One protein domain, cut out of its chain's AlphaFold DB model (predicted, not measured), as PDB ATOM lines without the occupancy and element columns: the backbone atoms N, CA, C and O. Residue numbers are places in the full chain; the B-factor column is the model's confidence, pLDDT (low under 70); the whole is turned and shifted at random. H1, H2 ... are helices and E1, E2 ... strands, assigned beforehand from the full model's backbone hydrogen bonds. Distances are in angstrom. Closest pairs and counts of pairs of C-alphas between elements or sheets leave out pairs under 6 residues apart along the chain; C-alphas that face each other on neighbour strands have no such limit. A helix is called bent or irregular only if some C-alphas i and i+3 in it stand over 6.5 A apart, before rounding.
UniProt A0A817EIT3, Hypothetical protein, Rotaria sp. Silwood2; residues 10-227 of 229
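Overview. This is residues 10 to 227 of the 229 residues of the protein "Hypothetical protein" of Rotaria sp. Silwood2 (UniProt A0A817EIT3). A strongly twisted, branched sheet of six strands is built on two long bent strands, E3 and E4, and the longest helix, H3, packs on it along these two. H2 sits beside the sheet next to E1 and H3, with H1 packed on H2, while H4 sticks out with residues 188 to 192 and the short H5 only grazes the sheet. The printed part has 218 residues, with six named helices and six named strands: along the chain come two helices, H1 and H2, then the six strands, E1 to E6, and then four helices, H3 to H6; the class is mixed, helices and strands, with under half of the residues in named elements, and of the neighbour strands E1 and E5 are parallel while the other pairs are antiparallel. It is compact, with a radius of gyration of the C-alphas of 17.4 A and spans of 50 by 40 by 36 A.

Along the chain. The strands are E1, residues 57 to 61; E2, 82 to 87; E3, 91 to 103, 32.6 A long; E4, 110 to 123, 35.3 A; E5, 131 to 137, 19.8 A; and E6, 151 to 153. The helices are H3, residues 155 to 173, 26.8 A; H2, 34 to 45, 16.4 A; H1, 10 to 20, 15.5 A; H4, 188 to 194; H5, 211 to 214; and H6, 220 to 225. C-alpha 10 is at (-40.734, 68.947, 64.021), C-alpha 123 at (-16.415, 83.065, 71.340) and C-alpha 225 at (-8.846, 101.050, 47.142).

Arrangement. E2 E3 E4 E5 form a meander, each strand the antiparallel neighbour of the one before, with N 85 and O 93 at 2.8 A, N 96 and O 118 at 2.8 A, and N 121 and O 134 at 2.8 A. E3 E4 E5 E6 form a Greek key, a meander of three strands whose first is also the antiparallel neighbour of the fourth; N 152 and O 101 are 2.7 A apart. E1 is parallel to E5, with N 60 and O 133 at 2.8 A. E3 bends by 74 degrees at residue 99, and E2 and E6 lie on one side of it, E4 on the other side. H3 lies over E3 and E4 at a height over the sheet of 8.1 A; the closest C-alphas of H3 and E3 are those of Glu 157 and Ala 98, 6.3 A apart. H2 stands at the sheet's level and touches H3, closest at the C-alphas of Glu 41 and Met 162, 6.0 A. H1 touches residues 36 to 41 of H2 alone, closest at the C-alphas of Val 16 and Ala 40, 5.0 A. H4 is close to H3 but not clearly touching, as H6 is to H5; their closest C-alphas are those of Val 194 and Arg 160, 7.7 A, and of Ser 221 and Cys 213, 5.9 A. Every O i to N i+4 pair is within hydrogen-bond range in H1, H2 and H3; H4 has 1 of 3, with 2 of 4 O i to N i+3 pairs, H6 has 0 of 2, with 2 of 3, and H5 is too short for an i+4 pair.

Size, cuts and confidence. The two C-alphas farthest apart are those of Cys 107 and His 176, 51.6 A. The printed part has no cut. The links H1 to H2, H2 to E1, E1 to E2, E5 to E6, H3 to H4 and H4 to H5 are long. The mean pLDDT of the printed part is 79.3; 68 residues are under 70, namely 10 to 28, 68 to 81, 87 to 89, 181 to 204 and 220 to 227.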
ATOM      1  N   ASN A  10     -40.326  69.702  65.209       69.25
ATOM      2  CA  ASN A  10     -40.734  68.947  64.021       69.25
ATOM      3  C   ASN A  10     -40.324  69.657  62.729       69.25
ATOM      4  O   ASN A  10     -39.827  69.008  61.802       69.25
ATOM      5  N   ALA A  11     -40.479  70.981  62.665       63.84
ATOM      6  CA  ALA A  11     -39.986  71.767  61.537       63.84
ATOM      7  C   ALA A  11     -38.461  71.649  61.398       63.84
ATOM      8  O   ALA A  11     -37.959  71.458  60.289       63.84
ATOM      9  N   TYR A  12     -37.731  71.674  62.519       61.06
ATOM     10  CA  TYR A  12     -36.284  71.465  62.531       61.06
ATOM     11  C   TYR A  12     -35.892  70.087  61.971       61.06
ATOM     12  O   TYR A  12     -35.133  70.019  61.003       61.06
ATOM     13  N   GLN A  13     -36.446  68.996  62.511       66.94
ATOM     14  CA  GLN A  13     -36.115  67.632  62.070       66.94
ATOM     15  C   GLN A  13     -36.496  67.370  60.607       66.94
ATOM     16  O   GLN A  13     -35.760  66.701  59.873       66.94
ATOM     17  N   THR A  14     -37.612  67.942  60.152       66.44
ATOM     18  CA  THR A  14     -38.032  67.876  58.746       66.44
ATOM     19  C   THR A  14     -37.010  68.556  57.845       66.44
ATOM     20  O   THR A  14     -36.598  67.982  56.840       66.44
ATOM     21  N   CYS A  15     -36.538  69.746  58.218       58.03
ATOM     22  CA  CYS A  15     -35.538  70.464  57.437       58.03
ATOM     23  C   CYS A  15     -34.164  69.789  57.451       58.03
ATOM     24  O   CYS A  15     -33.519  69.740  56.407       58.03
ATOM     25  N   VAL A  16     -33.739  69.214  58.580       56.31
ATOM     26  CA  VAL A  16     -32.519  68.388  58.662       56.31
ATOM     27  C   VAL A  16     -32.614  67.207  57.694       56.31
ATOM     28  O   VAL A  16     -31.681  66.940  56.939       56.31
ATOM     29  N   SER A  17     -33.752  66.513  57.688       65.50
ATOM     30  CA  SER A  17     -33.981  65.349  56.825       65.50
ATOM     31  C   SER A  17     -34.023  65.737  55.347       65.50
ATOM     32  O   SER A  17     -33.375  65.090  54.528       65.50
ATOM     33  N   GLN A  18     -34.708  66.835  55.015       63.56
ATOM     34  CA  GLN A  18     -34.757  67.384  53.659       63.56
ATOM     35  C   GLN A  18     -33.377  67.809  53.170       63.56
ATOM     36  O   GLN A  18     -33.042  67.510  52.033       63.56
ATOM     37  N   ALA A  19     -32.564  68.456  54.013       56.22
ATOM     38  CA  ALA A  19     -31.207  68.866  53.656       56.22
ATOM     39  C   ALA A  19     -30.311  67.669  53.295       56.22
ATOM     40  O   ALA A  19     -29.496  67.759  52.379       56.22
ATOM     41  N   ARG A  20     -30.499  66.526  53.967       60.34
ATOM     42  CA  ARG A  20     -29.737  65.292  53.716       60.34
ATOM     43  C   ARG A  20     -30.117  64.572  52.421       60.34
ATOM     44  O   ARG A  20     -29.306  63.798  51.925       60.34
ATOM     45  N   SER A  21     -31.322  64.782  51.891       62.56
ATOM     46  CA  SER A  21     -31.861  64.015  50.756       62.56
ATOM     47  C   SER A  21     -31.798  64.734  49.403       62.56
ATOM     48  O   SER A  21     -32.372  64.247  48.432       62.56
ATOM     49  N   LEU A  22     -31.169  65.905  49.328       55.88
ATOM     50  CA  LEU A  22     -31.190  66.743  48.126       55.88
ATOM     51  C   LEU A  22     -30.297  66.188  47.025       55.88
ATOM     52  O   LEU A  22     -29.143  65.828  47.262       55.88
ATOM     53  N   ASN A  23     -30.795  66.224  45.794       59.50
ATOM     54  CA  ASN A  23     -29.992  65.945  44.610       59.50
ATOM     55  C   ASN A  23     -29.449  67.248  43.975       59.50
ATOM     56  O   ASN A  23     -29.741  68.367  44.400       59.50
ATOM     57  N   ASN A  24     -28.648  67.119  42.913       55.00
ATOM     58  CA  ASN A  24     -28.035  68.264  42.226       55.00
ATOM     59  C   ASN A  24     -29.040  69.254  41.591       55.00
ATOM     60  O   ASN A  24     -28.692  70.423  41.414       55.00
ATOM     61  N   LEU A  25     -30.268  68.839  41.254       56.03
ATOM     62  CA  LEU A  25     -31.307  69.737  40.722       56.03
ATOM     63  C   LEU A  25     -31.889  70.634  41.825       56.03
ATOM     64  O   LEU A  25     -32.207  71.800  41.567       56.03
ATOM     65  N   ASP A  26     -31.908  70.147  43.065       57.66
ATOM     66  CA  ASP A  26     -32.376  70.891  44.235       57.66
ATOM     67  C   ASP A  26     -31.424  72.034  44.640       57.66
ATOM     68  O   ASP A  26     -31.808  72.958  45.360       57.66
ATOM     69  N   LYS A  27     -30.194  72.060  44.097       52.22
ATOM     70  CA  LYS A  27     -29.189  73.122  44.318       52.22
ATOM     71  C   LYS A  27     -29.620  74.515  43.819       52.22
ATOM     72  O   LYS A  27     -28.917  75.495  44.050       52.22
ATOM     73  N   ARG A  28     -30.755  74.642  43.120       61.75
ATOM     74  CA  ARG A  28     -31.343  75.938  42.709       61.75
ATOM     75  C   ARG A  28     -32.521  76.378  43.578       61.75
ATOM     76  O   ARG A  28     -33.031  77.481  43.377       61.75
ATOM     77  N   ILE A  29     -32.941  75.547  44.529       72.56
ATOM     78  CA  ILE A  29     -34.094  75.817  45.382       72.56
ATOM     79  C   ILE A  29     -33.701  76.859  46.430       72.56
ATOM     80  O   ILE A  29     -32.741  76.698  47.189       72.56
ATOM     81  N   ILE A  30     -34.461  77.952  46.450       75.88
ATOM     82  CA  ILE A  30     -34.416  78.922  47.540       75.88
ATOM     83  C   ILE A  30     -35.038  78.236  48.748       75.88
ATOM     84  O   ILE A  30     -36.195  77.822  48.686       75.88
ATOM     85  N   CYS A  31     -34.283  78.105  49.833       76.75
ATOM     86  CA  CYS A  31     -34.799  77.503  51.049       76.75
ATOM     87  C   CYS A  31     -35.666  78.539  51.786       76.75
ATOM     88  O   CYS A  31     -35.125  79.550  52.245       76.75
ATOM     89  N   PRO A  32     -36.990  78.316  51.926       75.38
ATOM     90  CA  PRO A  32     -37.863  79.257  52.628       75.38
ATOM     91  C   PRO A  32     -37.483  79.393  54.109       75.38
ATOM     92  O   PRO A  32     -37.653  80.461  54.684       75.38
ATOM     93  N   ASN A  33     -36.899  78.342  54.694       84.06
ATOM     94  CA  ASN A  33     -36.427  78.308  56.077       84.06
ATOM     95  C   ASN A  33     -34.926  78.000  56.141       84.06
ATOM     96  O   ASN A  33     -34.495  77.048  56.792       84.06
ATOM     97  N   TYR A  34     -34.114  78.799  55.447       86.44
ATOM     98  CA  TYR A  34     -32.662  78.593  55.408       86.44
ATOM     99  C   TYR A  34     -32.010  78.578  56.797       86.44
ATOM    100  O   TYR A  34     -30.958  77.971  56.970       86.44
ATOM    101  N   THR A  35     -32.628  79.200  57.803       88.69
ATOM    102  CA  THR A  35     -32.161  79.147  59.191       88.69
ATOM    103  C   THR A  35     -32.066  77.710  59.691       88.69
ATOM    104  O   THR A  35     -31.069  77.355  60.311       88.69
ATOM    105  N   TYR A  36     -33.040  76.852  59.369       87.19
ATOM    106  CA  TYR A  36     -33.015  75.443  59.760       87.19
ATOM    107  C   TYR A  36     -31.895  74.666  59.084       87.19
ATOM    108  O   TYR A  36     -31.329  73.780  59.711       87.19
ATOM    109  N   VAL A  37     -31.522  75.036  57.857       88.50
ATOM    110  CA  VAL A  37     -30.336  74.473  57.197       88.50
ATOM    111  C   VAL A  37     -29.093  74.806  58.009       88.50
ATOM    112  O   VAL A  37     -28.270  73.934  58.250       88.50
ATOM    113  N   PHE A  38     -28.976  76.044  58.498       93.31
ATOM    114  CA  PHE A  38     -27.813  76.418  59.293       93.31
ATOM    115  C   PHE A  38     -27.742  75.644  60.609       93.31
ATOM    116  O   PHE A  38     -26.677  75.139  60.954       93.31
ATOM    117  N   TYR A  39     -28.864  75.500  61.316       90.88
ATOM    118  CA  TYR A  39     -28.912  74.672  62.522       90.88
ATOM    119  C   TYR A  39     -28.579  73.206  62.220       90.88
ATOM    120  O   TYR A  39     -27.775  72.609  62.928       90.88
ATOM    121  N   ALA A  40     -29.163  72.642  61.159       88.38
ATOM    122  CA  ALA A  40     -28.949  71.253  60.768       88.38
ATOM    123  C   ALA A  40     -27.476  70.968  60.472       88.38
ATOM    124  O   ALA A  40     -26.924  69.977  60.940       88.38
ATOM    125  N   GLU A  41     -26.831  71.850  59.714       90.94
ATOM    126  CA  GLU A  41     -25.428  71.702  59.341       90.94
ATOM    127  C   GLU A  41     -24.498  71.931  60.536       90.94
ATOM    128  O   GLU A  41     -23.509  71.216  60.664       90.94
ATOM    129  N   LEU A  42     -24.817  72.857  61.445       92.88
ATOM    130  CA  LEU A  42     -24.074  72.987  62.701       92.88
ATOM    131  C   LEU A  42     -24.158  71.696  63.525       92.88
ATOM    132  O   LEU A  42     -23.154  71.220  64.052       92.88
ATOM    133  N   GLU A  43     -25.347  71.099  63.605       89.44
ATOM    134  CA  GLU A  43     -25.544  69.872  64.369       89.44
ATOM    135  C   GLU A  43     -24.766  68.699  63.762       89.44
ATOM    136  O   GLU A  43     -24.007  68.025  64.457       89.44
ATOM    137  N   ILE A  44     -24.914  68.496  62.450       87.62
ATOM    138  CA  ILE A  44     -24.311  67.380  61.713       87.62
ATOM    139  C   ILE A  44     -22.787  67.467  61.700       87.62
ATOM    140  O   ILE A  44     -22.113  66.465  61.931       87.62
ATOM    141  N   ASN A  45     -22.241  68.642  61.378       88.38
ATOM    142  CA  ASN A  45     -20.814  68.771  61.082       88.38
ATOM    143  C   ASN A  45     -19.983  69.140  62.318       88.38
ATOM    144  O   ASN A  45     -18.766  68.975  62.282       88.38
ATOM    145  N   LEU A  46     -20.607  69.630  63.396       91.12
ATOM    146  CA  LEU A  46     -19.908  70.032  64.618       91.12
ATOM    147  C   LEU A  46     -20.459  69.315  65.852       91.12
ATOM    148  O   LEU A  46     -19.732  68.526  66.457       91.12
ATOM    149  N   ASN A  47     -21.729  69.528  66.210       91.44
ATOM    150  CA  ASN A  47     -22.239  69.088  67.517       91.44
ATOM    151  C   ASN A  47     -22.293  67.573  67.711       91.44
ATOM    152  O   ASN A  47     -22.149  67.104  68.840       91.44
ATOM    153  N   TRP A  48     -22.455  66.803  66.639       88.69
ATOM    154  CA  TRP A  48     -22.413  65.340  66.689       88.69
ATOM    155  C   TRP A  48     -21.086  64.758  67.178       88.69
ATOM    156  O   TRP A  48     -21.056  63.611  67.618       88.69
ATOM    157  N   ASN A  49     -20.010  65.543  67.167       87.75
ATOM    158  CA  ASN A  49     -18.720  65.134  67.714       87.75
ATOM    159  C   ASN A  49     -18.612  65.360  69.237       87.75
ATOM    160  O   ASN A  49     -17.592  65.006  69.828       87.75
ATOM    161  N   PHE A  50     -19.630  65.940  69.888       88.12
ATOM    162  CA  PHE A  50     -19.630  66.208  71.329       88.12
ATOM    163  C   PHE A  50     -20.611  65.307  72.086       88.12
ATOM    164  O   PHE A  50     -21.832  65.340  71.879       88.12
ATOM    165  N   HIS A  51     -20.066  64.539  73.031       86.75
ATOM    166  CA  HIS A  51     -20.856  63.745  73.974       86.75
ATOM    167  C   HIS A  51     -21.478  64.612  75.076       86.75
ATOM    168  O   HIS A  51     -22.627  64.386  75.449       86.75
ATOM    169  N   ASP A  52     -20.741  65.613  75.567       86.12
ATOM    170  CA  ASP A  52     -21.233  66.557  76.568       86.12
ATOM    171  C   ASP A  52     -22.073  67.657  75.900       86.12
ATOM    172  O   ASP A  52     -21.652  68.300  74.935       86.12
ATOM    173  N   CYS A  53     -23.279  67.887  76.419       84.94
ATOM    174  CA  CYS A  53     -24.167  68.934  75.930       84.94
ATOM    175  C   CYS A  53     -23.642  70.348  76.217       84.94
ATOM    176  O   CYS A  53     -24.029  71.278  75.508       84.94
ATOM    177  N   SER A  54     -22.765  70.517  77.211       85.88
ATOM    178  CA  SER A  54     -22.137  71.800  77.533       85.88
ATOM    179  C   SER A  54     -21.114  72.231  76.480       85.88
ATOM    180  O   SER A  54     -20.945  73.422  76.251       85.88
ATOM    181  N   GLU A  55     -20.508  71.281  75.760       87.88
ATOM    182  CA  GLU A  55     -19.550  71.562  74.684       87.88
ATOM    183  C   GLU A  55     -20.226  71.883  73.341       87.88
ATOM    184  O   GLU A  55     -19.568  72.319  72.394       87.88
ATOM    185  N   ARG A  56     -21.545  71.692  73.233       91.38
ATOM    186  CA  ARG A  56     -22.278  71.933  71.987       91.38
ATOM    187  C   ARG A  56     -22.430  73.418  71.688       91.38
ATOM    188  O   ARG A  56     -22.569  74.263  72.574       91.38
ATOM    189  N   TRP A  57     -22.465  73.710  70.398       93.81
ATOM    190  CA  TRP A  57     -22.658  75.036  69.848       93.81
ATOM    191  C   TRP A  57     -24.137  75.338  69.664       93.81
ATOM    192  O   TRP A  57     -24.889  74.559  69.073       93.81
ATOM    193  N   SER A  58     -24.537  76.509  70.140       93.06
ATOM    194  CA  SER A  58     -25.845  77.103  69.889       93.06
ATOM    195  C   SER A  58     -25.711  78.223  68.861       93.06
ATOM    196  O   SER A  58     -24.856  79.097  68.992       93.06
ATOM    197  N   LEU A  59     -26.568  78.199  67.842       94.44
ATOM    198  CA  LEU A  59     -26.590  79.183  66.763       94.44
ATOM    199  C   LEU A  59     -27.601  80.297  67.063       94.44
ATOM    200  O   LEU A  59     -28.732  80.011  67.451       94.44
ATOM    201  N   TYR A  60     -27.228  81.553  66.821       93.81
ATOM    202  CA  TYR A  60     -28.106  82.711  66.995       93.81
ATOM    203  C   TYR A  60     -28.028  83.656  65.803       93.81
ATOM    204  O   TYR A  60     -26.948  84.081  65.418       93.81
ATOM    205  N   PHE A  61     -29.179  84.047  65.257       93.12
ATOM    206  CA  PHE A  61     -29.254  85.066  64.210       93.12
ATOM    207  C   PHE A  61     -29.401  86.444  64.852       93.12
ATOM    208  O   PHE A  61     -30.436  86.746  65.451       93.12
ATOM    209  N   VAL A  62     -28.355  87.259  64.761       93.06
ATOM    210  CA  VAL A  62     -28.267  88.574  65.403       93.06
ATOM    211  C   VAL A  62     -27.519  89.549  64.502       93.06
ATOM    212  O   VAL A  62     -26.662  89.147  63.724       93.06
ATOM    213  N   ASN A  63     -27.806  90.842  64.640       88.56
ATOM    214  CA  ASN A  63     -26.950  91.863  64.044       88.56
ATOM    215  C   ASN A  63     -25.641  91.899  64.837       88.56
ATOM    216  O   ASN A  63     -25.669  92.144  66.045       88.56
ATOM    217  N   ILE A  64     -24.521  91.638  64.172       85.38
ATOM    218  CA  ILE A  64     -23.196  91.638  64.789       85.38
ATOM    219  C   ILE A  64     -22.591  93.022  64.539       85.38
ATOM    220  O   ILE A  64     -22.231  93.326  63.399       85.38
ATOM    221  N   PRO A  65     -22.480  93.888  65.563       80.00
ATOM    222  CA  PRO A  65     -21.814  95.169  65.397       80.00
ATOM    223  C   PRO A  65     -20.314  94.923  65.238       80.00
ATOM    224  O   PRO A  65     -19.621  94.585  66.198       80.00
ATOM    225  N   LEU A  66     -19.810  95.084  64.017       79.88
ATOM    226  CA  LEU A  66     -18.377  95.037  63.764       79.88
ATOM    227  C   LEU A  66     -17.743  96.407  64.074       79.88
ATOM    228  O   LEU A  66     -18.307  97.438  63.700       79.88
ATOM    229  N   PRO A  67     -16.575  96.448  64.741       73.81
ATOM    230  CA  PRO A  67     -15.829  97.680  64.968       73.81
ATOM    231  C   PRO A  67     -15.609  98.485  63.682       73.81
ATOM    232  O   PRO A  67     -15.109  97.961  62.682       73.81
ATOM    233  N   ILE A  68     -15.947  99.775  63.730       69.38
ATOM    234  CA  ILE A  68     -15.730 100.718  62.628       69.38
ATOM    235  C   ILE A  68     -14.222 100.887  62.395       69.38
ATOM    236  O   ILE A  68     -13.445 101.001  63.340       69.38
ATOM    237  N   GLY A  69     -13.806 100.930  61.127       63.31
ATOM    238  CA  GLY A  69     -12.420 101.215  60.738       63.31
ATOM    239  C   GLY A  69     -11.482 100.007  60.749       63.31
ATOM    240  O   GLY A  69     -10.333 100.134  60.329       63.31
ATOM    241  N   TRP A  70     -11.955  98.828  61.156       64.75
ATOM    242  CA  TRP A  70     -11.199  97.598  60.955       64.75
ATOM    243  C   TRP A  70     -11.216  97.240  59.475       64.75
ATOM    244  O   TRP A  70     -12.247  96.884  58.902       64.75
ATOM    245  N   ASN A  71     -10.054  97.354  58.839       59.09
ATOM    246  CA  ASN A  71      -9.883  96.863  57.488       59.09
ATOM    247  C   ASN A  71      -9.702  95.345  57.579       59.09
ATOM    248  O   ASN A  71      -8.587  94.840  57.693       59.09
ATOM    249  N   TYR A  72     -10.827  94.629  57.558       61.81
ATOM    250  CA  TYR A  72     -10.961  93.168  57.545       61.81
ATOM    251  C   TYR A  72     -10.355  92.520  56.272       61.81
ATOM    252  O   TYR A  72     -10.839  91.521  55.762       61.81
ATOM    253  N   ASN A  73      -9.312  93.110  55.696       55.03
ATOM    254  CA  ASN A  73      -8.739  92.762  54.399       55.03
ATOM    255  C   ASN A  73      -7.207  92.684  54.456       55.03
ATOM    256  O   ASN A  73      -6.552  92.922  53.448       55.03
ATOM    257  N   PHE A  74      -6.620  92.391  55.622       51.41
ATOM    258  CA  PHE A  74      -5.162  92.452  55.776       51.41
ATOM    259  C   PHE A  74      -4.401  91.354  55.009       51.41
ATOM    260  O   PHE A  74      -3.197  91.491  54.833       51.41
ATOM    261  N   ASP A  75      -5.089  90.332  54.478       49.88
ATOM    262  CA  ASP A  75      -4.451  89.296  53.659       49.88
ATOM    263  C   ASP A  75      -5.355  88.817  52.503       49.88
ATOM    264  O   ASP A  75      -6.042  87.801  52.566       49.88
ATOM    265  N   VAL A  76      -5.444  89.621  51.435       48.69
ATOM    266  CA  VAL A  76      -6.303  89.354  50.252       48.69
ATOM    267  C   VAL A  76      -5.623  88.432  49.227       48.69
ATOM    268  O   VAL A  76      -6.197  88.148  48.176       48.69
ATOM    269  N   ASN A  77      -4.403  87.967  49.508       49.47
ATOM    270  CA  ASN A  77      -3.731  86.983  48.658       49.47
ATOM    271  C   ASN A  77      -4.311  85.578  48.834       49.47
ATOM    272  O   ASN A  77      -4.097  84.721  47.977       49.47
ATOM    273  N   ASP A  78      -5.086  85.360  49.896       49.88
ATOM    274  CA  ASP A  78      -5.747  84.095  50.134       49.88
ATOM    275  C   ASP A  78      -7.084  84.044  49.384       49.88
ATOM    276  O   ASP A  78      -8.039  84.770  49.671       49.88
ATOM    277  N   CYS A  79      -7.177  83.138  48.410       52.69
ATOM    278  CA  CYS A  79      -8.404  82.800  47.679       52.69
ATOM    279  C   CYS A  79      -9.457  82.103  48.569       52.69
ATOM    280  O   CYS A  79     -10.349  81.409  48.066       52.69
ATOM    281  N   THR A  80      -9.355  82.237  49.892       56.50
ATOM    282  CA  THR A  80     -10.185  81.513  50.841       56.50
ATOM    283  C   THR A  80     -11.632  82.029  50.791       56.50
ATOM    284  O   THR A  80     -11.909  83.230  50.687       56.50
ATOM    285  N   PRO A  81     -12.630  81.129  50.819       62.12
ATOM    286  CA  PRO A  81     -14.048  81.498  50.778       62.12
ATOM    287  C   PRO A  81     -14.534  82.255  52.019       62.12
ATOM    288  O   PRO A  81     -15.590  82.898  51.971       62.12
ATOM    289  N   ALA A  82     -13.754  82.208  53.098       75.25
ATOM    290  CA  ALA A  82     -14.014  82.887  54.351       75.25
ATOM    291  C   ALA A  82     -12.779  83.671  54.797       75.25
ATOM    292  O   ALA A  82     -11.672  83.149  54.759       75.25
ATOM    293  N   GLN A  83     -12.990  84.901  55.255       80.12
ATOM    294  CA  GLN A  83     -11.963  85.699  55.915       80.12
ATOM    295  C   GLN A  83     -12.132  85.561  57.426       80.12
ATOM    296  O   GLN A  83     -13.256  85.641  57.923       80.12
ATOM    297  N   ILE A  84     -11.032  85.348  58.138       80.94
ATOM    298  CA  ILE A  84     -11.023  85.056  59.572       80.94
ATOM    299  C   ILE A  84     -10.294  86.186  60.302       80.94
ATOM    300  O   ILE A  84      -9.211  86.594  59.891       80.94
ATOM    301  N   PHE A  85     -10.872  86.669  61.397       79.94
ATOM    302  CA  PHE A  85     -10.295  87.709  62.245       79.94
ATOM    303  C   PHE A  85     -10.378  87.300  63.701       79.94
ATOM    304  O   PHE A  85     -11.402  86.785  64.141       79.94
ATOM    305  N   VAL A  86      -9.331  87.591  64.461       77.31
ATOM    306  CA  VAL A  86      -9.337  87.430  65.915       77.31
ATOM    307  C   VAL A  86      -9.597  88.806  66.538       77.31
ATOM    308  O   VAL A  86      -8.825  89.741  66.331       77.31
ATOM    309  N   TYR A  87     -10.717  88.946  67.249       66.69
ATOM    310  CA  TYR A  87     -11.157  90.154  67.964       66.69
ATOM    311  C   TYR A  87     -10.795  89.999  69.459       66.69
ATOM    312  O   TYR A  87     -10.834  88.860  69.928       66.69
ATOM    313  N   PRO A  88     -10.355  91.056  70.190       60.28
ATOM    314  CA  PRO A  88      -9.337  90.962  71.236       60.28
ATOM    315  C   PRO A  88      -9.508  89.763  72.172       60.28
ATOM    316  O   PRO A  88     -10.318  89.763  73.089       60.28
ATOM    317  N   TYR A  89      -8.646  88.783  71.893       67.25
ATOM    318  CA  TYR A  89      -8.265  87.587  72.647       67.25
ATOM    319  C   TYR A  89      -9.299  86.481  72.860       67.25
ATOM    320  O   TYR A  89      -8.879  85.367  73.160       67.25
ATOM    321  N   ASP A  90     -10.597  86.727  72.684       82.38
ATOM    322  CA  ASP A  90     -11.624  85.732  73.022       82.38
ATOM    323  C   ASP A  90     -12.678  85.501  71.937       82.38
ATOM    324  O   ASP A  90     -13.608  84.720  72.155       82.38
ATOM    325  N   LYS A  91     -12.554  86.135  70.762       89.06
ATOM    326  CA  LYS A  91     -13.533  85.998  69.675       89.06
ATOM    327  C   LYS A  91     -12.885  85.795  68.322       89.06
ATOM    328  O   LYS A  91     -11.892  86.434  67.980       89.06
ATOM    329  N   ILE A  92     -13.521  84.955  67.518       91.12
ATOM    330  CA  ILE A  92     -13.244  84.799  66.097       91.12
ATOM    331  C   ILE A  92     -14.421  85.356  65.295       91.12
ATOM    332  O   ILE A  92     -15.581  85.027  65.547       91.12
ATOM    333  N   ILE A  93     -14.118  86.215  64.330       91.50
ATOM    334  CA  ILE A  93     -15.060  86.712  63.331       91.50
ATOM    335  C   ILE A  93     -14.731  86.022  62.014       91.50
ATOM    336  O   ILE A  93     -13.608  86.114  61.528       91.50
ATOM    337  N   ILE A  94     -15.706  85.339  61.429       91.50
ATOM    338  CA  ILE A  94     -15.572  84.636  60.158       91.50
ATOM    339  C   ILE A  94     -16.543  85.271  59.171       91.50
ATOM    340  O   ILE A  94     -17.758  85.184  59.322       91.50
ATOM    341  N   CYS A  95     -16.022  85.906  58.134       90.31
ATOM    342  CA  CYS A  95     -16.822  86.547  57.105       90.31
ATOM    343  C   CYS A  95     -16.813  85.703  55.830       90.31
ATOM    344  O   CYS A  95     -15.767  85.527  55.209       90.31
ATOM    345  N   HIS A  96     -17.975  85.215  55.407       89.88
ATOM    346  CA  HIS A  96     -18.106  84.254  54.317       89.88
ATOM    347  C   HIS A  96     -18.879  84.834  53.127       89.88
ATOM    348  O   HIS A  96     -19.966  85.399  53.283       89.88
ATOM    349  N   ASN A  97     -18.341  84.654  51.918       88.19
ATOM    350  CA  ASN A  97     -19.029  85.031  50.681       88.19
ATOM    351  C   ASN A  97     -20.015  83.938  50.241       88.19
ATOM    352  O   ASN A  97     -19.709  82.741  50.290       88.19
ATOM    353  N   ALA A  98     -21.189  84.344  49.770       88.75
ATOM    354  CA  ALA A  98     -22.216  83.431  49.293       88.75
ATOM    355  C   ALA A  98     -22.996  83.997  48.111       88.75
ATOM    356  O   ALA A  98     -23.199  85.211  47.982       88.75
ATOM    357  N   LYS A  99     -23.496  83.091  47.267       89.31
ATOM    358  CA  LYS A  99     -24.513  83.449  46.285       89.31
ATOM    359  C   LYS A  99     -25.860  83.562  46.995       89.31
ATOM    360  O   LYS A  99     -26.372  82.585  47.529       89.31
ATOM    361  N   ILE A 100     -26.438  84.758  46.986       91.69
ATOM    362  CA  ILE A 100     -27.649  85.091  47.740       91.69
ATOM    363  C   ILE A 100     -28.677  85.720  46.805       91.69
ATOM    364  O   ILE A 100     -28.328  86.545  45.953       91.69
ATOM    365  N   LYS A 101     -29.944  85.348  46.984       93.69
ATOM    366  CA  LYS A 101     -31.082  85.983  46.322       93.69
ATOM    367  C   LYS A 101     -31.779  86.944  47.282       93.69
ATOM    368  O   LYS A 101     -31.892  86.673  48.467       93.69
ATOM    369  N   TYR A 102     -32.264  88.055  46.759       94.44
ATOM    370  CA  TYR A 102     -33.027  89.059  47.487       94.44
ATOM    371  C   TYR A 102     -34.368  89.244  46.786       94.44
ATOM    372  O   TYR A 102     -34.449  89.153  45.557       94.44
ATOM    373  N   ARG A 103     -35.410  89.503  47.574       95.00
ATOM    374  CA  ARG A 103     -36.752  89.844  47.100       95.00
ATOM    375  C   ARG A 103     -37.294  90.974  47.961       95.00
ATOM    376  O   ARG A 103     -37.547  90.770  49.144       95.00
ATOM    377  N   CYS A 104     -37.462  92.151  47.370       96.38
ATOM    378  CA  CYS A 104     -38.008  93.303  48.076       96.38
ATOM    379  C   CYS A 104     -39.458  93.029  48.502       96.38
ATOM    380  O   CYS A 104     -40.277  92.620  47.679       96.38
ATOM    381  N   SER A 105     -39.783  93.280  49.769       95.50
ATOM    382  CA  SER A 105     -41.136  93.117  50.321       95.50
ATOM    383  C   SER A 105     -42.130  94.161  49.800       95.50
ATOM    384  O   SER A 105     -43.326  93.891  49.781       95.50
ATOM    385  N   ILE A 106     -41.641  95.326  49.359       97.44
ATOM    386  CA  ILE A 106     -42.468  96.463  48.929       97.44
ATOM    387  C   ILE A 106     -42.771  96.411  47.430       97.44
ATOM    388  O   ILE A 106     -43.927  96.368  47.028       97.44
ATOM    389  N   CYS A 107     -41.736  96.403  46.584       97.12
ATOM    390  CA  CYS A 107     -41.901  96.466  45.125       97.12
ATOM    391  C   CYS A 107     -41.748  95.111  44.420       97.12
ATOM    392  O   CYS A 107     -41.776  95.061  43.193       97.12
ATOM    393  N   ILE A 108     -41.540  94.021  45.170       96.38
ATOM    394  CA  ILE A 108     -41.400  92.645  44.654       96.38
ATOM    395  C   ILE A 108     -40.196  92.452  43.710       96.38
ATOM    396  O   ILE A 108     -39.987  91.368  43.176       96.38
ATOM    397  N   ASN A 109     -39.337  93.465  43.549       95.56
ATOM    398  CA  ASN A 109     -38.110  93.344  42.771       95.56
ATOM    399  C   ASN A 109     -37.214  92.235  43.337       95.56
ATOM    400  O   ASN A 109     -36.916  92.225  44.535       95.56
ATOM    401  N   GLU A 110     -36.748  91.344  42.466       94.88
ATOM    402  CA  GLU A 110     -35.870  90.231  42.815       94.88
ATOM    403  C   GLU A 110     -34.512  90.382  42.134       94.88
ATOM    404  O   GLU A 110     -34.418  90.743  40.962       94.88
ATOM    405  N   TRP A 111     -33.440  90.077  42.858       93.75
ATOM    406  CA  TRP A 111     -32.095  90.056  42.293       93.75
ATOM    407  C   TRP A 111     -31.226  89.024  43.001       93.75
ATOM    408  O   TRP A 111     -31.524  88.570  44.102       93.75
ATOM    409  N   THR A 112     -30.151  88.598  42.347       91.00
ATOM    410  CA  THR A 112     -29.177  87.656  42.907       91.00
ATOM    411  C   THR A 112     -27.794  88.269  42.822       91.00
ATOM    412  O   THR A 112     -27.442  88.892  41.824       91.00
ATOM    413  N   THR A 113     -26.994  88.068  43.858       88.19
ATOM    414  CA  THR A 113     -25.590  88.476  43.904       88.19
ATOM    415  C   THR A 113     -24.748  87.260  44.249       88.19
ATOM    416  O   THR A 113     -25.091  86.494  45.145       88.19
ATOM    417  N   ALA A 114     -23.628  87.083  43.553       85.12
ATOM    418  CA  ALA A 114     -22.600  86.114  43.936       85.12
ATOM    419  C   ALA A 114     -21.725  86.617  45.103       85.12
ATOM    420  O   ALA A 114     -20.824  85.918  45.551       85.12
ATOM    421  N   ARG A 115     -21.974  87.849  45.566       84.06
ATOM    422  CA  ARG A 115     -21.174  88.586  46.555       84.06
ATOM    423  C   ARG A 115     -21.986  88.924  47.803       84.06
ATOM    424  O   ARG A 115     -21.794  89.969  48.417       84.06
ATOM    425  N   GLY A 116     -22.975  88.093  48.117       90.12
ATOM    426  CA  GLY A 116     -23.669  88.162  49.394       90.12
ATOM    427  C   GLY A 116     -22.701  87.832  50.529       90.12
ATOM    428  O   GLY A 116     -21.720  87.117  50.315       90.12
ATOM    429  N   ARG A 117     -22.955  88.373  51.721       91.56
ATOM    430  CA  ARG A 117     -22.039  88.267  52.858       91.56
ATOM    431  C   ARG A 117     -22.776  87.740  54.085       91.56
ATOM    432  O   ARG A 117     -23.826  88.269  54.443       91.56
ATOM    433  N   ALA A 118     -22.211  86.718  54.710       94.00
ATOM    434  CA  ALA A 118     -22.588  86.258  56.041       94.00
ATOM    435  C   ALA A 118     -21.415  86.497  56.990       94.00
ATOM    436  O   ALA A 118     -20.267  86.233  56.626       94.00
ATOM    437  N   ILE A 119     -21.695  87.007  58.181       93.88
ATOM    438  CA  ILE A 119     -20.712  87.206  59.242       93.88
ATOM    439  C   ILE A 119     -21.057  86.232  60.354       93.88
ATOM    440  O   ILE A 119     -22.208  86.145  60.774       93.88
ATOM    441  N   PHE A 120     -20.055  85.520  60.833       95.44
ATOM    442  CA  PHE A 120     -20.156  84.618  61.960       95.44
ATOM    443  C   PHE A 120     -19.247  85.133  63.062       95.44
ATOM    444  O   PHE A 120     -18.110  85.511  62.797       95.44
ATOM    445  N   GLN A 121     -19.737  85.146  64.292       94.75
ATOM    446  CA  GLN A 121     -18.943  85.448  65.472       94.75
ATOM    447  C   GLN A 121     -19.032  84.262  66.416       94.75
ATOM    448  O   GLN A 121     -20.127  83.882  66.828       94.75
ATOM    449  N   ALA A 122     -17.882  83.717  66.781       94.38
ATOM    450  CA  ALA A 122     -17.771  82.693  67.802       94.38
ATOM    451  C   ALA A 122     -16.870  83.182  68.934       94.38
ATOM    452  O   ALA A 122     -15.858  83.841  68.701       94.38
ATOM    453  N   GLU A 123     -17.262  82.868  70.163       90.81
ATOM    454  CA  GLU A 123     -16.415  83.065  71.340       90.81
ATOM    455  C   GLU A 123     -15.539  81.824  71.538       90.81
ATOM    456  O   GLU A 123     -15.930  80.716  71.156       90.81
ATOM    457  N   PHE A 124     -14.350  82.000  72.111       88.00
ATOM    458  CA  PHE A 124     -13.476  80.881  72.443       88.00
ATOM    459  C   PHE A 124     -14.181  79.962  73.450       88.00
ATOM    460  O   PHE A 124     -14.665  80.452  74.476       88.00
ATOM    461  N   PRO A 125     -14.234  78.642  73.196       88.56
ATOM    462  CA  PRO A 125     -14.882  77.711  74.105       88.56
ATOM    463  C   PRO A 125     -14.278  77.743  75.506       88.56
ATOM    464  O   PRO A 125     -13.063  77.646  75.683       88.56
ATOM    465  N   ILE A 126     -15.141  77.834  76.516       86.75
ATOM    466  CA  ILE A 126     -14.756  77.777  77.928       86.75
ATOM    467  C   ILE A 126     -15.322  76.486  78.513       86.75
ATOM    468  O   ILE A 126     -16.515  76.218  78.392       86.75
ATOM    469  N   ILE A 127     -14.472  75.699  79.178       83.06
ATOM    470  CA  ILE A 127     -14.871  74.440  79.822       83.06
ATOM    471  C   ILE A 127     -16.072  74.683  80.751       83.06
ATOM    472  O   ILE A 127     -16.047  75.581  81.594       83.06
ATOM    473  N   GLY A 128     -17.122  73.872  80.591       78.94
ATOM    474  CA  GLY A 128     -18.344  73.953  81.393       78.94
ATOM    475  C   GLY A 128     -19.287  75.107  81.028       78.94
ATOM    476  O   GLY A 128     -20.236  75.363  81.770       78.94
ATOM    477  N   LYS A 129     -19.056  75.810  79.910       85.62
ATOM    478  CA  LYS A 129     -19.969  76.825  79.369       85.62
ATOM    479  C   LYS A 129     -20.431  76.456  77.964       85.62
ATOM    480  O   LYS A 129     -19.664  75.922  77.176       85.62
ATOM    481  N   TYR A 130     -21.677  76.824  77.659       85.25
ATOM    482  CA  TYR A 130     -22.236  76.698  76.317       85.25
ATOM    483  C   TYR A 130     -21.455  77.533  75.303       85.25
ATOM    484  O   TYR A 130     -21.118  78.687  75.573       85.25
ATOM    485  N   ASN A 131     -21.251  76.960  74.118       92.88
ATOM    486  CA  ASN A 131     -20.610  77.643  73.004       92.88
ATOM    487  C   ASN A 131     -21.655  78.360  72.147       92.88
ATOM    488  O   ASN A 131     -22.734  77.825  71.872       92.88
ATOM    489  N   PHE A 132     -21.334  79.573  71.703       93.69
ATOM    490  CA  PHE A 132     -22.249  80.424  70.949       93.69
ATOM    491  C   PHE A 132     -21.671  80.790  69.588       93.69
ATOM    492  O   PHE A 132     -20.568  81.326  69.497       93.69
ATOM    493  N   LEU A 133     -22.453  80.541  68.537       96.00
ATOM    494  CA  LEU A 133     -22.189  80.992  67.178       96.00
ATOM    495  C   LEU A 133     -23.259  82.007  66.777       96.00
ATOM    496  O   LEU A 133     -24.402  81.658  66.484       96.00
ATOM    497  N   CYS A 134     -22.890  83.278  66.762       96.00
ATOM    498  CA  CYS A 134     -23.736  84.352  66.264       96.00
ATOM    499  C   CYS A 134     -23.583  84.474  64.745       96.00
ATOM    500  O   CYS A 134     -22.472  84.368  64.230       96.00
ATOM    501  N   VAL A 135     -24.679  84.738  64.037       96.06
ATOM    502  CA  VAL A 135     -24.726  84.910  62.581       96.06
ATOM    503  C   VAL A 135     -25.451  86.198  62.230       96.06
ATOM    504  O   VAL A 135     -26.610  86.373  62.604       96.06
ATOM    505  N   ASP A 136     -24.797  87.043  61.443       95.25
ATOM    506  CA  ASP A 136     -25.382  88.218  60.804       95.25
ATOM    507  C   ASP A 136     -25.412  88.011  59.286       95.25
ATOM    508  O   ASP A 136     -24.386  87.791  58.633       95.25
ATOM    509  N   LEU A 137     -26.611  88.061  58.714       95.31
ATOM    510  CA  LEU A 137     -26.825  87.903  57.284       95.31
ATOM    511  C   LEU A 137     -27.028  89.279  56.664       95.31
ATOM    512  O   LEU A 137     -28.030  89.951  56.907       95.31
ATOM    513  N   CYS A 138     -26.072  89.703  55.845       94.44
ATOM    514  CA  CYS A 138     -26.056  91.073  55.363       94.44
ATOM    515  C   CYS A 138     -27.208  91.343  54.399       94.44
ATOM    516  O   CYS A 138     -27.448  90.597  53.448       94.44
ATOM    517  N   THR A 139     -27.879  92.462  54.631       96.19
ATOM    518  CA  THR A 139     -28.985  92.954  53.819       96.19
ATOM    519  C   THR A 139     -28.498  93.726  52.591       96.19
ATOM    520  O   THR A 139     -27.326  94.115  52.479       96.19
ATOM    521  N   GLN A 140     -29.411  93.954  51.645       95.81
ATOM    522  CA  GLN A 140     -29.187  94.860  50.520       95.81
ATOM    523  C   GLN A 140     -30.382  95.779  50.306       95.81
ATOM    524  O   GLN A 140     -31.527  95.335  50.346       95.81
ATOM    525  N   GLN A 141     -30.113  97.046  50.008       97.44
ATOM    526  CA  GLN A 141     -31.142  98.003  49.630       97.44
ATOM    527  C   GLN A 141     -31.678  97.707  48.233       97.44
ATOM    528  O   GLN A 141     -30.931  97.482  47.274       97.44
ATOM    529  N   CYS A 142     -32.999  97.732  48.106       96.88
ATOM    530  CA  CYS A 142     -33.673  97.569  46.837       96.88
ATOM    531  C   CYS A 142     -33.370  98.757  45.919       96.88
ATOM    532  O   CYS A 142     -33.672  99.899  46.252       96.88
ATOM    533  N   ARG A 143     -32.865  98.487  44.711       96.06
ATOM    534  CA  ARG A 143     -32.540  99.536  43.729       96.06
ATOM    535  C   ARG A 143     -33.737 100.411  43.331       96.06
ATOM    536  O   ARG A 143     -33.530 101.552  42.936       96.06
ATOM    537  N   LEU A 144     -34.961  99.880  43.382       96.56
ATOM    538  CA  LEU A 144     -36.151 100.599  42.911       96.56
ATOM    539  C   LEU A 144     -36.785 101.495  43.979       96.56
ATOM    540  O   LEU A 144     -37.283 102.561  43.645       96.56
ATOM    541  N   CYS A 145     -36.785 101.068  45.244       97.25
ATOM    542  CA  CYS A 145     -37.519 101.756  46.315       97.25
ATOM    543  C   CYS A 145     -36.677 102.083  47.556       97.25
ATOM    544  O   CYS A 145     -37.187 102.711  48.475       97.25
ATOM    545  N   GLY A 146     -35.412 101.660  47.611       96.75
ATOM    546  CA  GLY A 146     -34.516 101.900  48.746       96.75
ATOM    547  C   GLY A 146     -34.710 100.967  49.947       96.75
ATOM    548  O   GLY A 146     -33.865 100.977  50.838       96.75
ATOM    549  N   GLU A 147     -35.758 100.137  49.962       97.69
ATOM    550  CA  GLU A 147     -36.068  99.251  51.093       97.69
ATOM    551  C   GLU A 147     -34.954  98.239  51.389       97.69
ATOM    552  O   GLU A 147     -34.447  97.562  50.487       97.69
ATOM    553  N   GLU A 148     -34.612  98.086  52.668       97.00
ATOM    554  CA  GLU A 148     -33.596  97.147  53.136       97.00
ATOM    555  C   GLU A 148     -34.134  95.706  53.078       97.00
ATOM    556  O   GLU A 148     -35.047  95.313  53.799       97.00
ATOM    557  N   THR A 149     -33.574  94.890  52.189       96.62
ATOM    558  CA  THR A 149     -34.067  93.539  51.913       96.62
ATOM    559  C   THR A 149     -33.225  92.476  52.603       96.62
ATOM    560  O   THR A 149     -31.999  92.440  52.460       96.62
ATOM    561  N   GLN A 150     -33.905  91.568  53.305       95.19
ATOM    562  CA  GLN A 150     -33.289  90.395  53.917       95.19
ATOM    563  C   GLN A 150     -32.875  89.357  52.862       95.19
ATOM    564  O   GLN A 150     -33.571  89.173  51.857       95.19
ATOM    565  N   PRO A 151     -31.753  88.656  53.076       95.50
ATOM    566  CA  PRO A 151     -31.278  87.653  52.142       95.50
ATOM    567  C   PRO A 151     -32.133  86.382  52.187       95.50
ATOM    568  O   PRO A 151     -32.563  85.917  53.240       95.50
ATOM    569  N   SER A 152     -32.325  85.783  51.017       93.31
ATOM    570  CA  SER A 152     -32.840  84.431  50.820       93.31
ATOM    571  C   SER A 152     -31.715  83.540  50.308       93.31
ATOM    572  O   SER A 152     -30.993  83.888  49.365       93.31
ATOM    573  N   TRP A 153     -31.564  82.374  50.922       92.69
ATOM    574  CA  TRP A 153     -30.447  81.482  50.643       92.69
ATOM    575  C   TRP A 153     -30.851  80.338  49.731       92.69
ATOM    576  O   TRP A 153     -31.907  79.724  49.900       92.69
ATOM    577  N   TYR A 154     -29.969  80.020  48.788       88.12
ATOM    578  CA  TYR A 154     -30.011  78.720  48.142       88.12
ATOM    579  C   TYR A 154     -29.571  77.666  49.146       88.12
ATOM    580  O   TYR A 154     -28.639  77.880  49.923       88.12
ATOM    581  N   LEU A 155     -30.247  76.531  49.117       84.19
ATOM    582  CA  LEU A 155     -30.026  75.447  50.062       84.19
ATOM    583  C   LEU A 155     -28.575  74.937  50.038       84.19
ATOM    584  O   LEU A 155     -27.929  74.839  51.076       84.19
ATOM    585  N   ASN A 156     -28.019  74.746  48.843       82.56
ATOM    586  CA  ASN A 156     -26.625  74.348  48.656       82.56
ATOM    587  C   ASN A 156     -25.622  75.404  49.155       82.56
ATOM    588  O   ASN A 156     -24.576  75.053  49.690       82.56
ATOM    589  N   GLU A 157     -25.927  76.693  48.989       88.38
ATOM    590  CA  GLU A 157     -25.070  77.779  49.467       88.38
ATOM    591  C   GLU A 157     -25.080  77.843  50.995       88.38
ATOM    592  O   GLU A 157     -24.017  77.984  51.592       88.38
ATOM    593  N   ALA A 158     -26.244  77.672  51.629       91.75
ATOM    594  CA  ALA A 158     -26.364  77.588  53.084       91.75
ATOM    595  C   ALA A 158     -25.552  76.408  53.646       91.75
ATOM    596  O   ALA A 158     -24.725  76.602  54.538       91.75
ATOM    597  N   THR A 159     -25.717  75.214  53.064       87.94
ATOM    598  CA  THR A 159     -24.944  74.016  53.422       87.94
ATOM    599  C   THR A 159     -23.445  74.234  53.261       87.94
ATOM    600  O   THR A 159     -22.676  73.988  54.190       87.94
ATOM    601  N   ARG A 160     -23.008  74.742  52.104       89.06
ATOM    602  CA  ARG A 160     -21.594  74.999  51.815       89.06
ATOM    603  C   ARG A 160     -20.972  75.960  52.825       89.06
ATOM    604  O   ARG A 160     -19.898  75.671  53.351       89.06
ATOM    605  N   VAL A 161     -21.646  77.080  53.098       91.81
ATOM    606  CA  VAL A 161     -21.180  78.065  54.080       91.81
ATOM    607  C   VAL A 161     -21.043  77.413  55.447       91.81
ATOM    608  O   VAL A 161     -19.971  77.478  56.037       91.81
ATOM    609  N   MET A 162     -22.075  76.727  55.933       93.75
ATOM    610  CA  MET A 162     -22.060  76.175  57.287       93.75
ATOM    611  C   MET A 162     -21.077  75.029  57.479       93.75
ATOM    612  O   MET A 162     -20.436  74.972  58.526       93.75
ATOM    613  N   LYS A 163     -20.866  74.182  56.468       90.12
ATOM    614  CA  LYS A 163     -19.776  73.194  56.481       90.12
ATOM    615  C   LYS A 163     -18.417  73.865  56.638       90.12
ATOM    616  O   LYS A 163     -17.621  73.443  57.472       90.12
ATOM    617  N   ASN A 164     -18.170  74.935  55.880       89.88
ATOM    618  CA  ASN A 164     -16.920  75.678  55.994       89.88
ATOM    619  C   ASN A 164     -16.772  76.346  57.371       89.88
ATOM    620  O   ASN A 164     -15.699  76.280  57.962       89.88
ATOM    621  N   ILE A 165     -17.845  76.928  57.917       93.81
ATOM    622  CA  ILE A 165     -17.829  77.489  59.276       93.81
ATOM    623  C   ILE A 165     -17.516  76.411  60.314       93.81
ATOM    624  O   ILE A 165     -16.626  76.616  61.131       93.81
ATOM    625  N   CYS A 166     -18.170  75.248  60.262       93.44
ATOM    626  CA  CYS A 166     -17.900  74.150  61.194       93.44
ATOM    627  C   CYS A 166     -16.443  73.684  61.113       93.44
ATOM    628  O   CYS A 166     -15.803  73.535  62.148       93.44
ATOM    629  N   ARG A 167     -15.899  73.528  59.898       89.94
ATOM    630  CA  ARG A 167     -14.482  73.202  59.694       89.94
ATOM    631  C   ARG A 167     -13.567  74.223  60.372       89.94
ATOM    632  O   ARG A 167     -12.706  73.823  61.145       89.94
ATOM    633  N   ILE A 168     -13.792  75.518  60.136       91.12
ATOM    634  CA  ILE A 168     -12.990  76.589  60.747       91.12
ATOM    635  C   ILE A 168     -13.073  76.514  62.277       91.12
ATOM    636  O   ILE A 168     -12.049  76.596  62.945       91.12
ATOM    637  N   LEU A 169     -14.261  76.311  62.852       92.94
ATOM    638  CA  LEU A 169     -14.415  76.186  64.307       92.94
ATOM    639  C   LEU A 169     -13.665  74.967  64.869       92.94
ATOM    640  O   LEU A 169     -13.051  75.072  65.928       92.94
ATOM    641  N   ILE A 170     -13.679  73.833  64.162       91.75
ATOM    642  CA  ILE A 170     -12.935  72.621  64.542       91.75
ATOM    643  C   ILE A 170     -11.430  72.886  64.531       91.75
ATOM    644  O   ILE A 170     -10.758  72.639  65.531       91.75
ATOM    645  N   GLU A 171     -10.917  73.424  63.427       88.75
ATOM    646  CA  GLU A 171      -9.490  73.707  63.240       88.75
ATOM    647  C   GLU A 171      -8.971  74.729  64.258       88.75
ATOM    648  O   GLU A 171      -7.863  74.580  64.768       88.75
ATOM    649  N   GLN A 172      -9.771  75.750  64.577       90.12
ATOM    650  CA  GLN A 172      -9.360  76.840  65.465       90.12
ATOM    651  C   GLN A 172      -9.489  76.487  66.948       90.12
ATOM    652  O   GLN A 172      -8.612  76.837  67.735       90.12
ATOM    653  N   PHE A 173     -10.561  75.802  67.351       91.75
ATOM    654  CA  PHE A 173     -10.853  75.582  68.773       91.75
ATOM    655  C   PHE A 173     -10.577  74.170  69.268       91.75
ATOM    656  O   PHE A 173     -10.417  73.967  70.472       91.75
ATOM    657  N   TYR A 174     -10.493  73.194  68.369       91.25
ATOM    658  CA  TYR A 174     -10.313  71.796  68.743       91.25
ATOM    659  C   TYR A 174      -9.210  71.085  67.935       91.25
ATOM    660  O   TYR A 174      -9.398  69.923  67.566       91.25
ATOM    661  N   PRO A 175      -8.025  71.699  67.723       89.81
ATOM    662  CA  PRO A 175      -6.974  71.132  66.867       89.81
ATOM    663  C   PRO A 175      -6.406  69.800  67.382       89.81
ATOM    664  O   PRO A 175      -5.795  69.045  66.633       89.81
ATOM    665  N   HIS A 176      -6.589  69.500  68.670       90.12
ATOM    666  CA  HIS A 176      -6.085  68.282  69.311       90.12
ATOM    667  C   HIS A 176      -7.096  67.131  69.329       90.12
ATOM    668  O   HIS A 176      -6.790  66.051  69.834       90.12
ATOM    669  N   ARG A 177      -8.320  67.359  68.850       88.69
ATOM    670  CA  ARG A 177      -9.373  66.345  68.837       88.69
ATOM    671  C   ARG A 177      -9.457  65.711  67.453       88.69
ATOM    672  O   ARG A 177      -9.408  66.393  66.436       88.69
ATOM    673  N   ASN A 178      -9.663  64.399  67.429       84.94
ATOM    674  CA  ASN A 178      -9.901  63.661  66.193       84.94
ATOM    675  C   ASN A 178     -11.367  63.821  65.779       84.94
ATOM    676  O   ASN A 178     -12.199  62.965  66.071       84.94
ATOM    677  N   PHE A 179     -11.687  64.941  65.135       84.38
ATOM    678  CA  PHE A 179     -12.979  65.117  64.481       84.38
ATOM    679  C   PHE A 179     -12.989  64.324  63.180       84.38
ATOM    680  O   PHE A 179     -12.085  64.462  62.351       84.38
ATOM    681  N   THR A 180     -14.045  63.544  62.960       74.69
ATOM    682  CA  THR A 180     -14.341  63.047  61.618       74.69
ATOM    683  C   THR A 180     -14.867  64.234  60.830       74.69
ATOM    684  O   THR A 180     -16.063  64.530  60.857       74.69
ATOM    685  N   LEU A 181     -13.963  64.971  60.180       67.31
ATOM    686  CA  LEU A 181     -14.379  66.027  59.271       67.31
ATOM    687  C   LEU A 181     -15.293  65.406  58.210       67.31
ATOM    688  O   LEU A 181     -15.028  64.281  57.769       67.31
ATOM    689  N   PRO A 182     -16.367  66.103  57.801       59.53
ATOM    690  CA  PRO A 182     -17.210  65.637  56.716       59.53
ATOM    691  C   PRO A 182     -16.299  65.360  55.527       59.53
ATOM    692  O   PRO A 182     -15.666  66.282  55.010       59.53
ATOM    693  N   ILE A 183     -16.173  64.088  55.142       55.88
ATOM    694  CA  ILE A 183     -15.411  63.721  53.958       55.88
ATOM    695  C   ILE A 183     -16.173  64.371  52.814       55.88
ATOM    696  O   ILE A 183     -17.261  63.921  52.448       55.88
ATOM    697  N   TYR A 184     -15.636  65.472  52.294       55.44
ATOM    698  CA  TYR A 184     -16.034  65.954  50.992       55.44
ATOM    699  C   TYR A 184     -15.702  64.788  50.065       55.44
ATOM    700  O   TYR A 184     -14.531  64.486  49.848       55.44
ATOM    701  N   GLN A 185     -16.710  64.042  49.612       44.38
ATOM    702  CA  GLN A 185     -16.522  63.138  48.488       44.38
ATOM    703  C   GLN A 185     -16.334  64.045  47.280       44.38
ATOM    704  O   GLN A 185     -17.257  64.268  46.503       44.38
ATOM    705  N   THR A 186     -15.141  64.632  47.191       42.47
ATOM    706  CA  THR A 186     -14.732  65.551  46.149       42.47
ATOM    707  C   THR A 186     -14.666  64.762  44.862       42.47
ATOM    708  O   THR A 186     -13.630  64.285  44.408       42.47
ATOM    709  N   SER A 187     -15.819  64.649  44.215       45.47
ATOM    710  CA  SER A 187     -15.800  64.720  42.769       45.47
ATOM    711  C   SER A 187     -15.030  66.001  42.391       45.47
ATOM    712  O   SER A 187     -15.160  67.010  43.092       45.47
ATOM    713  N   PRO A 188     -14.231  66.005  41.311       50.28
ATOM    714  CA  PRO A 188     -13.451  67.177  40.891       50.28
ATOM    715  C   PRO A 188     -14.279  68.474  40.795       50.28
ATOM    716  O   PRO A 188     -13.758  69.566  40.982       50.28
ATOM    717  N   SER A 189     -15.597  68.357  40.584       54.22
ATOM    718  CA  SER A 189     -16.545  69.475  40.572       54.22
ATOM    719  C   SER A 189     -16.842  70.116  41.937       54.22
ATOM    720  O   SER A 189     -17.357  71.230  41.976       54.22
ATOM    721  N   GLU A 190     -16.578  69.441  43.059       50.59
ATOM    722  CA  GLU A 190     -16.827  69.980  44.408       50.59
ATOM    723  C   GLU A 190     -15.620  70.730  44.986       50.59
ATOM    724  O   GLU A 190     -15.810  71.674  45.753       50.59
ATOM    725  N   GLU A 191     -14.389  70.411  44.570       49.16
ATOM    726  CA  GLU A 191     -13.220  71.257  44.880       49.16
ATOM    727  C   GLU A 191     -13.378  72.657  44.265       49.16
ATOM    728  O   GLU A 191     -13.072  73.662  44.913       49.16
ATOM    729  N   GLU A 192     -13.985  72.742  43.075       51.25
ATOM    730  CA  GLU A 192     -14.419  74.004  42.459       51.25
ATOM    731  C   GLU A 192     -15.570  74.698  43.221       51.25
ATOM    732  O   GLU A 192     -15.743  75.911  43.092       51.25
ATOM    733  N   GLU A 193     -16.371  73.977  44.020       49.88
ATOM    734  CA  GLU A 193     -17.393  74.585  44.891       49.88
ATOM    735  C   GLU A 193     -16.789  75.161  46.183       49.88
ATOM    736  O   GLU A 193     -17.316  76.148  46.709       49.88
ATOM    737  N   VAL A 194     -15.697  74.582  46.699       48.75
ATOM    738  CA  VAL A 194     -14.974  75.097  47.880       48.75
ATOM    739  C   VAL A 194     -14.167  76.345  47.529       48.75
ATOM    740  O   VAL A 194     -14.160  77.308  48.302       48.75
ATOM    741  N   GLN A 195     -13.528  76.367  46.359       51.06
ATOM    742  CA  GLN A 195     -12.925  77.589  45.835       51.06
ATOM    743  C   GLN A 195     -14.033  78.617  45.580       51.06
ATOM    744  O   GLN A 195     -15.114  78.278  45.096       51.06
ATOM    745  N   GLN A 196     -13.817  79.887  45.959       55.50
ATOM    746  CA  GLN A 196     -14.803  80.924  45.651       55.50
ATOM    747  C   GLN A 196     -15.097  80.845  44.158       55.50
ATOM    748  O   GLN A 196     -14.186  81.022  43.353       55.50
ATOM    749  N   ARG A 197     -16.365  80.616  43.791       55.22
ATOM    750  CA  ARG A 197     -16.807  80.804  42.412       55.22
ATOM    751  C   ARG A 197     -16.409  82.222  42.041       55.22
ATOM    752  O   ARG A 197     -17.078  83.175  42.449       55.22
ATOM    753  N   THR A 198     -15.318  82.374  41.295       51.81
ATOM    754  CA  THR A 198     -14.942  83.638  40.681       51.81
ATOM    755  C   THR A 198     -16.004  83.878  39.636       51.81
ATOM    756  O   THR A 198     -15.890  83.451  38.489       51.81
ATOM    757  N   SER A 199     -17.124  84.449  40.068       52.41
ATOM    758  CA  SER A 199     -18.234  84.715  39.185       52.41
ATOM    759  C   SER A 199     -17.703  85.695  38.148       52.41
ATOM    760  O   SER A 199     -17.542  86.882  38.440       52.41
ATOM    761  N   GLN A 200     -17.457  85.209  36.932       51.97
ATOM    762  CA  GLN A 200     -17.190  86.043  35.760       51.97
ATOM    763  C   GLN A 200     -18.430  86.866  35.364       51.97
ATOM    764  O   GLN A 200     -18.483  87.470  34.301       51.97
ATOM    765  N   THR A 201     -19.460  86.918  36.217       50.16
ATOM    766  CA  THR A 201     -20.551  87.869  36.082       50.16
ATOM    767  C   THR A 201     -19.974  89.274  36.208       50.16
ATOM    768  O   THR A 201     -19.755  89.779  37.310       50.16
ATOM    769  N   HIS A 202     -19.774  89.911  35.058       52.09
ATOM    770  CA  HIS A 202     -19.376  91.307  34.879       52.09
ATOM    771  C   HIS A 202     -20.409  92.322  35.407       52.09
ATOM    772  O   HIS A 202     -20.294  93.517  35.148       52.09
ATOM    773  N   GLY A 203     -21.419  91.875  36.162       60.41
ATOM    774  CA  GLY A 203     -22.367  92.757  36.821       60.41
ATOM    775  C   GLY A 203     -21.645  93.662  37.815       60.41
ATOM    776  O   GLY A 203     -20.921  93.192  38.696       60.41
ATOM    777  N   HIS A 204     -21.839  94.972  37.672       69.44
ATOM    778  CA  HIS A 204     -21.340  95.939  38.634       69.44
ATOM    779  C   HIS A 204     -22.018  95.708  39.986       69.44
ATOM    780  O   HIS A 204     -23.214  95.932  40.148       69.44
ATOM    781  N   HIS A 205     -21.244  95.250  40.968       83.69
ATOM    782  CA  HIS A 205     -21.683  95.234  42.353       83.69
ATOM    783  C   HIS A 205     -21.967  96.671  42.806       83.69
ATOM    784  O   HIS A 205     -21.070  97.515  42.846       83.69
ATOM    785  N   HIS A 206     -23.231  96.961  43.115       88.25
ATOM    786  CA  HIS A 206     -23.664  98.281  43.556       88.25
ATOM    787  C   HIS A 206     -23.310  98.481  45.035       88.25
ATOM    788  O   HIS A 206     -24.129  98.238  45.917       88.25
ATOM    789  N   GLN A 207     -22.080  98.929  45.298       88.88
ATOM    790  CA  GLN A 207     -21.534  99.084  46.654       88.88
ATOM    791  C   GLN A 207     -22.442  99.900  47.589       88.88
ATOM    792  O   GLN A 207     -22.647  99.512  48.730       88.88
ATOM    793  N   HIS A 208     -23.048 100.987  47.102       91.50
ATOM    794  CA  HIS A 208     -23.927 101.833  47.918       91.50
ATOM    795  C   HIS A 208     -25.223 101.133  48.368       91.50
ATOM    796  O   HIS A 208     -25.810 101.547  49.359       91.50
ATOM    797  N   LEU A 209     -25.653 100.070  47.678       94.19
ATOM    798  CA  LEU A 209     -26.833  99.279  48.049       94.19
ATOM    799  C   LEU A 209     -26.485  98.109  48.976       94.19
ATOM    800  O   LEU A 209     -27.367  97.504  49.579       94.19
ATOM    801  N   CYS A 210     -25.210  97.742  49.074       93.31
ATOM    802  CA  CYS A 210     -24.762  96.597  49.849       93.31
ATOM    803  C   CYS A 210     -24.442  97.030  51.282       93.31
ATOM    804  O   CYS A 210     -23.488  97.786  51.484       93.31
ATOM    805  N   ARG A 211     -25.173  96.515  52.288       93.31
ATOM    806  CA  ARG A 211     -24.872  96.782  53.709       93.31
ATOM    807  C   ARG A 211     -23.400  96.501  54.020       93.31
ATOM    808  O   ARG A 211     -22.724  97.346  54.591       93.31
ATOM    809  N   ALA A 212     -22.876  95.396  53.490       90.00
ATOM    810  CA  ALA A 212     -21.486  95.020  53.692       90.00
ATOM    811  C   ALA A 212     -20.453  96.000  53.140       90.00
ATOM    812  O   ALA A 212     -19.390  96.169  53.730       90.00
ATOM    813  N   CYS A 213     -20.735  96.645  52.008       88.38
ATOM    814  CA  CYS A 213     -19.850  97.683  51.485       88.38
ATOM    815  C   CYS A 213     -19.954  98.965  52.301       88.38
ATOM    816  O   CYS A 213     -18.926  99.568  52.587       88.38
ATOM    817  N   ARG A 214     -21.174  99.369  52.678       89.50
ATOM    818  CA  ARG A 214     -21.401 100.576  53.489       89.50
ATOM    819  C   ARG A 214     -20.699 100.497  54.842       89.50
ATOM    820  O   ARG A 214     -20.175 101.498  55.310       89.50
ATOM    821  N   GLU A 215     -20.661  99.307  55.428       86.62
ATOM    822  CA  GLU A 215     -20.017  99.041  56.716       86.62
ATOM    823  C   GLU A 215     -18.549  98.570  56.578       86.62
ATOM    824  O   GLU A 215     -17.879  98.323  57.576       86.62
ATOM    825  N   GLY A 216     -18.010  98.479  55.354       82.81
ATOM    826  CA  GLY A 216     -16.575  98.274  55.106       82.81
ATOM    827  C   GLY A 216     -16.058  96.832  55.186       82.81
ATOM    828  O   GLY A 216     -14.852  96.617  55.097       82.81
ATOM    829  N   TYR A 217     -16.929  95.829  55.294       81.38
ATOM    830  CA  TYR A 217     -16.540  94.414  55.408       81.38
ATOM    831  C   TYR A 217     -16.870  93.569  54.166       81.38
ATOM    832  O   TYR A 217     -16.837  92.338  54.226       81.38
ATOM    833  N   CYS A 218     -17.200  94.192  53.030       80.31
ATOM    834  CA  CYS A 218     -17.337  93.497  51.749       80.31
ATOM    835  C   CYS A 218     -15.974  93.278  51.070       80.31
ATOM    836  O   CYS A 218     -15.078  94.118  51.147       80.31
ATOM    837  N   TYR A 219     -15.859  92.187  50.312       71.56
ATOM    838  CA  TYR A 219     -14.672  91.866  49.516       71.56
ATOM    839  C   TYR A 219     -14.363  92.928  48.434       71.56
ATOM    840  O   TYR A 219     -13.209  93.285  48.199       71.56
ATOM    841  N   ASP A 220     -15.390  93.499  47.793       66.19
ATOM    842  CA  ASP A 220     -15.209  94.415  46.655       66.19
ATOM    843  C   ASP A 220     -14.776  95.835  47.025       66.19
ATOM    844  O   ASP A 220     -14.171  96.520  46.196       66.19
ATOM    845  N   SER A 221     -15.090  96.302  48.239       57.12
ATOM    846  CA  SER A 221     -14.658  97.626  48.716       57.12
ATOM    847  C   SER A 221     -13.134  97.774  48.652       57.12
ATOM    848  O   SER A 221     -12.628  98.873  48.446       57.12
ATOM    849  N   HIS A 222     -12.401  96.661  48.730       57.38
ATOM    850  CA  HIS A 222     -10.946  96.658  48.754       57.38
ATOM    851  C   HIS A 222     -10.288  96.748  47.368       57.38
ATOM    852  O   HIS A 222      -9.335  97.506  47.186       57.38
ATOM    853  N   ARG A 223     -10.821  96.047  46.351       54.38
ATOM    854  CA  ARG A 223     -10.262  96.090  44.979       54.38
ATOM    855  C   ARG A 223     -10.247  97.499  44.388       54.38
ATOM    856  O   ARG A 223      -9.422  97.792  43.528       54.38
ATOM    857  N   GLN A 224     -11.168  98.364  44.810       53.00
ATOM    858  CA  GLN A 224     -11.188  99.756  44.367       53.00
ATOM    859  C   GLN A 224     -10.170 100.631  45.105       53.00
ATOM    860  O   GLN A 224      -9.628 101.544  44.487       53.00
ATOM    861  N   TYR A 225      -9.876 100.341  46.377       52.41
ATOM    862  CA  TYR A 225      -8.846 101.050  47.142       52.41
ATOM    863  C   TYR A 225      -7.442 100.765  46.586       52.41
ATOM    864  O   TYR A 225      -6.691 101.692  46.311       52.41
ATOM    865  N   GLN A 226      -7.132  99.498  46.288       51.22
ATOM    866  CA  GLN A 226      -5.840  99.091  45.712       51.22
ATOM    867  C   GLN A 226      -5.583  99.589  44.280       51.22
ATOM    868  O   GLN A 226      -4.458  99.516  43.816       51.22
ATOM    869  N   ARG A 227      -6.608 100.044  43.548       52.19
ATOM    870  CA  ARG A 227      -6.440 100.616  42.196       52.19
ATOM    871  C   ARG A 227      -6.228 102.127  42.196       52.19
ATOM    872  O   ARG A 227      -5.972 102.695  41.140       52.19
TER     873      ARG A 227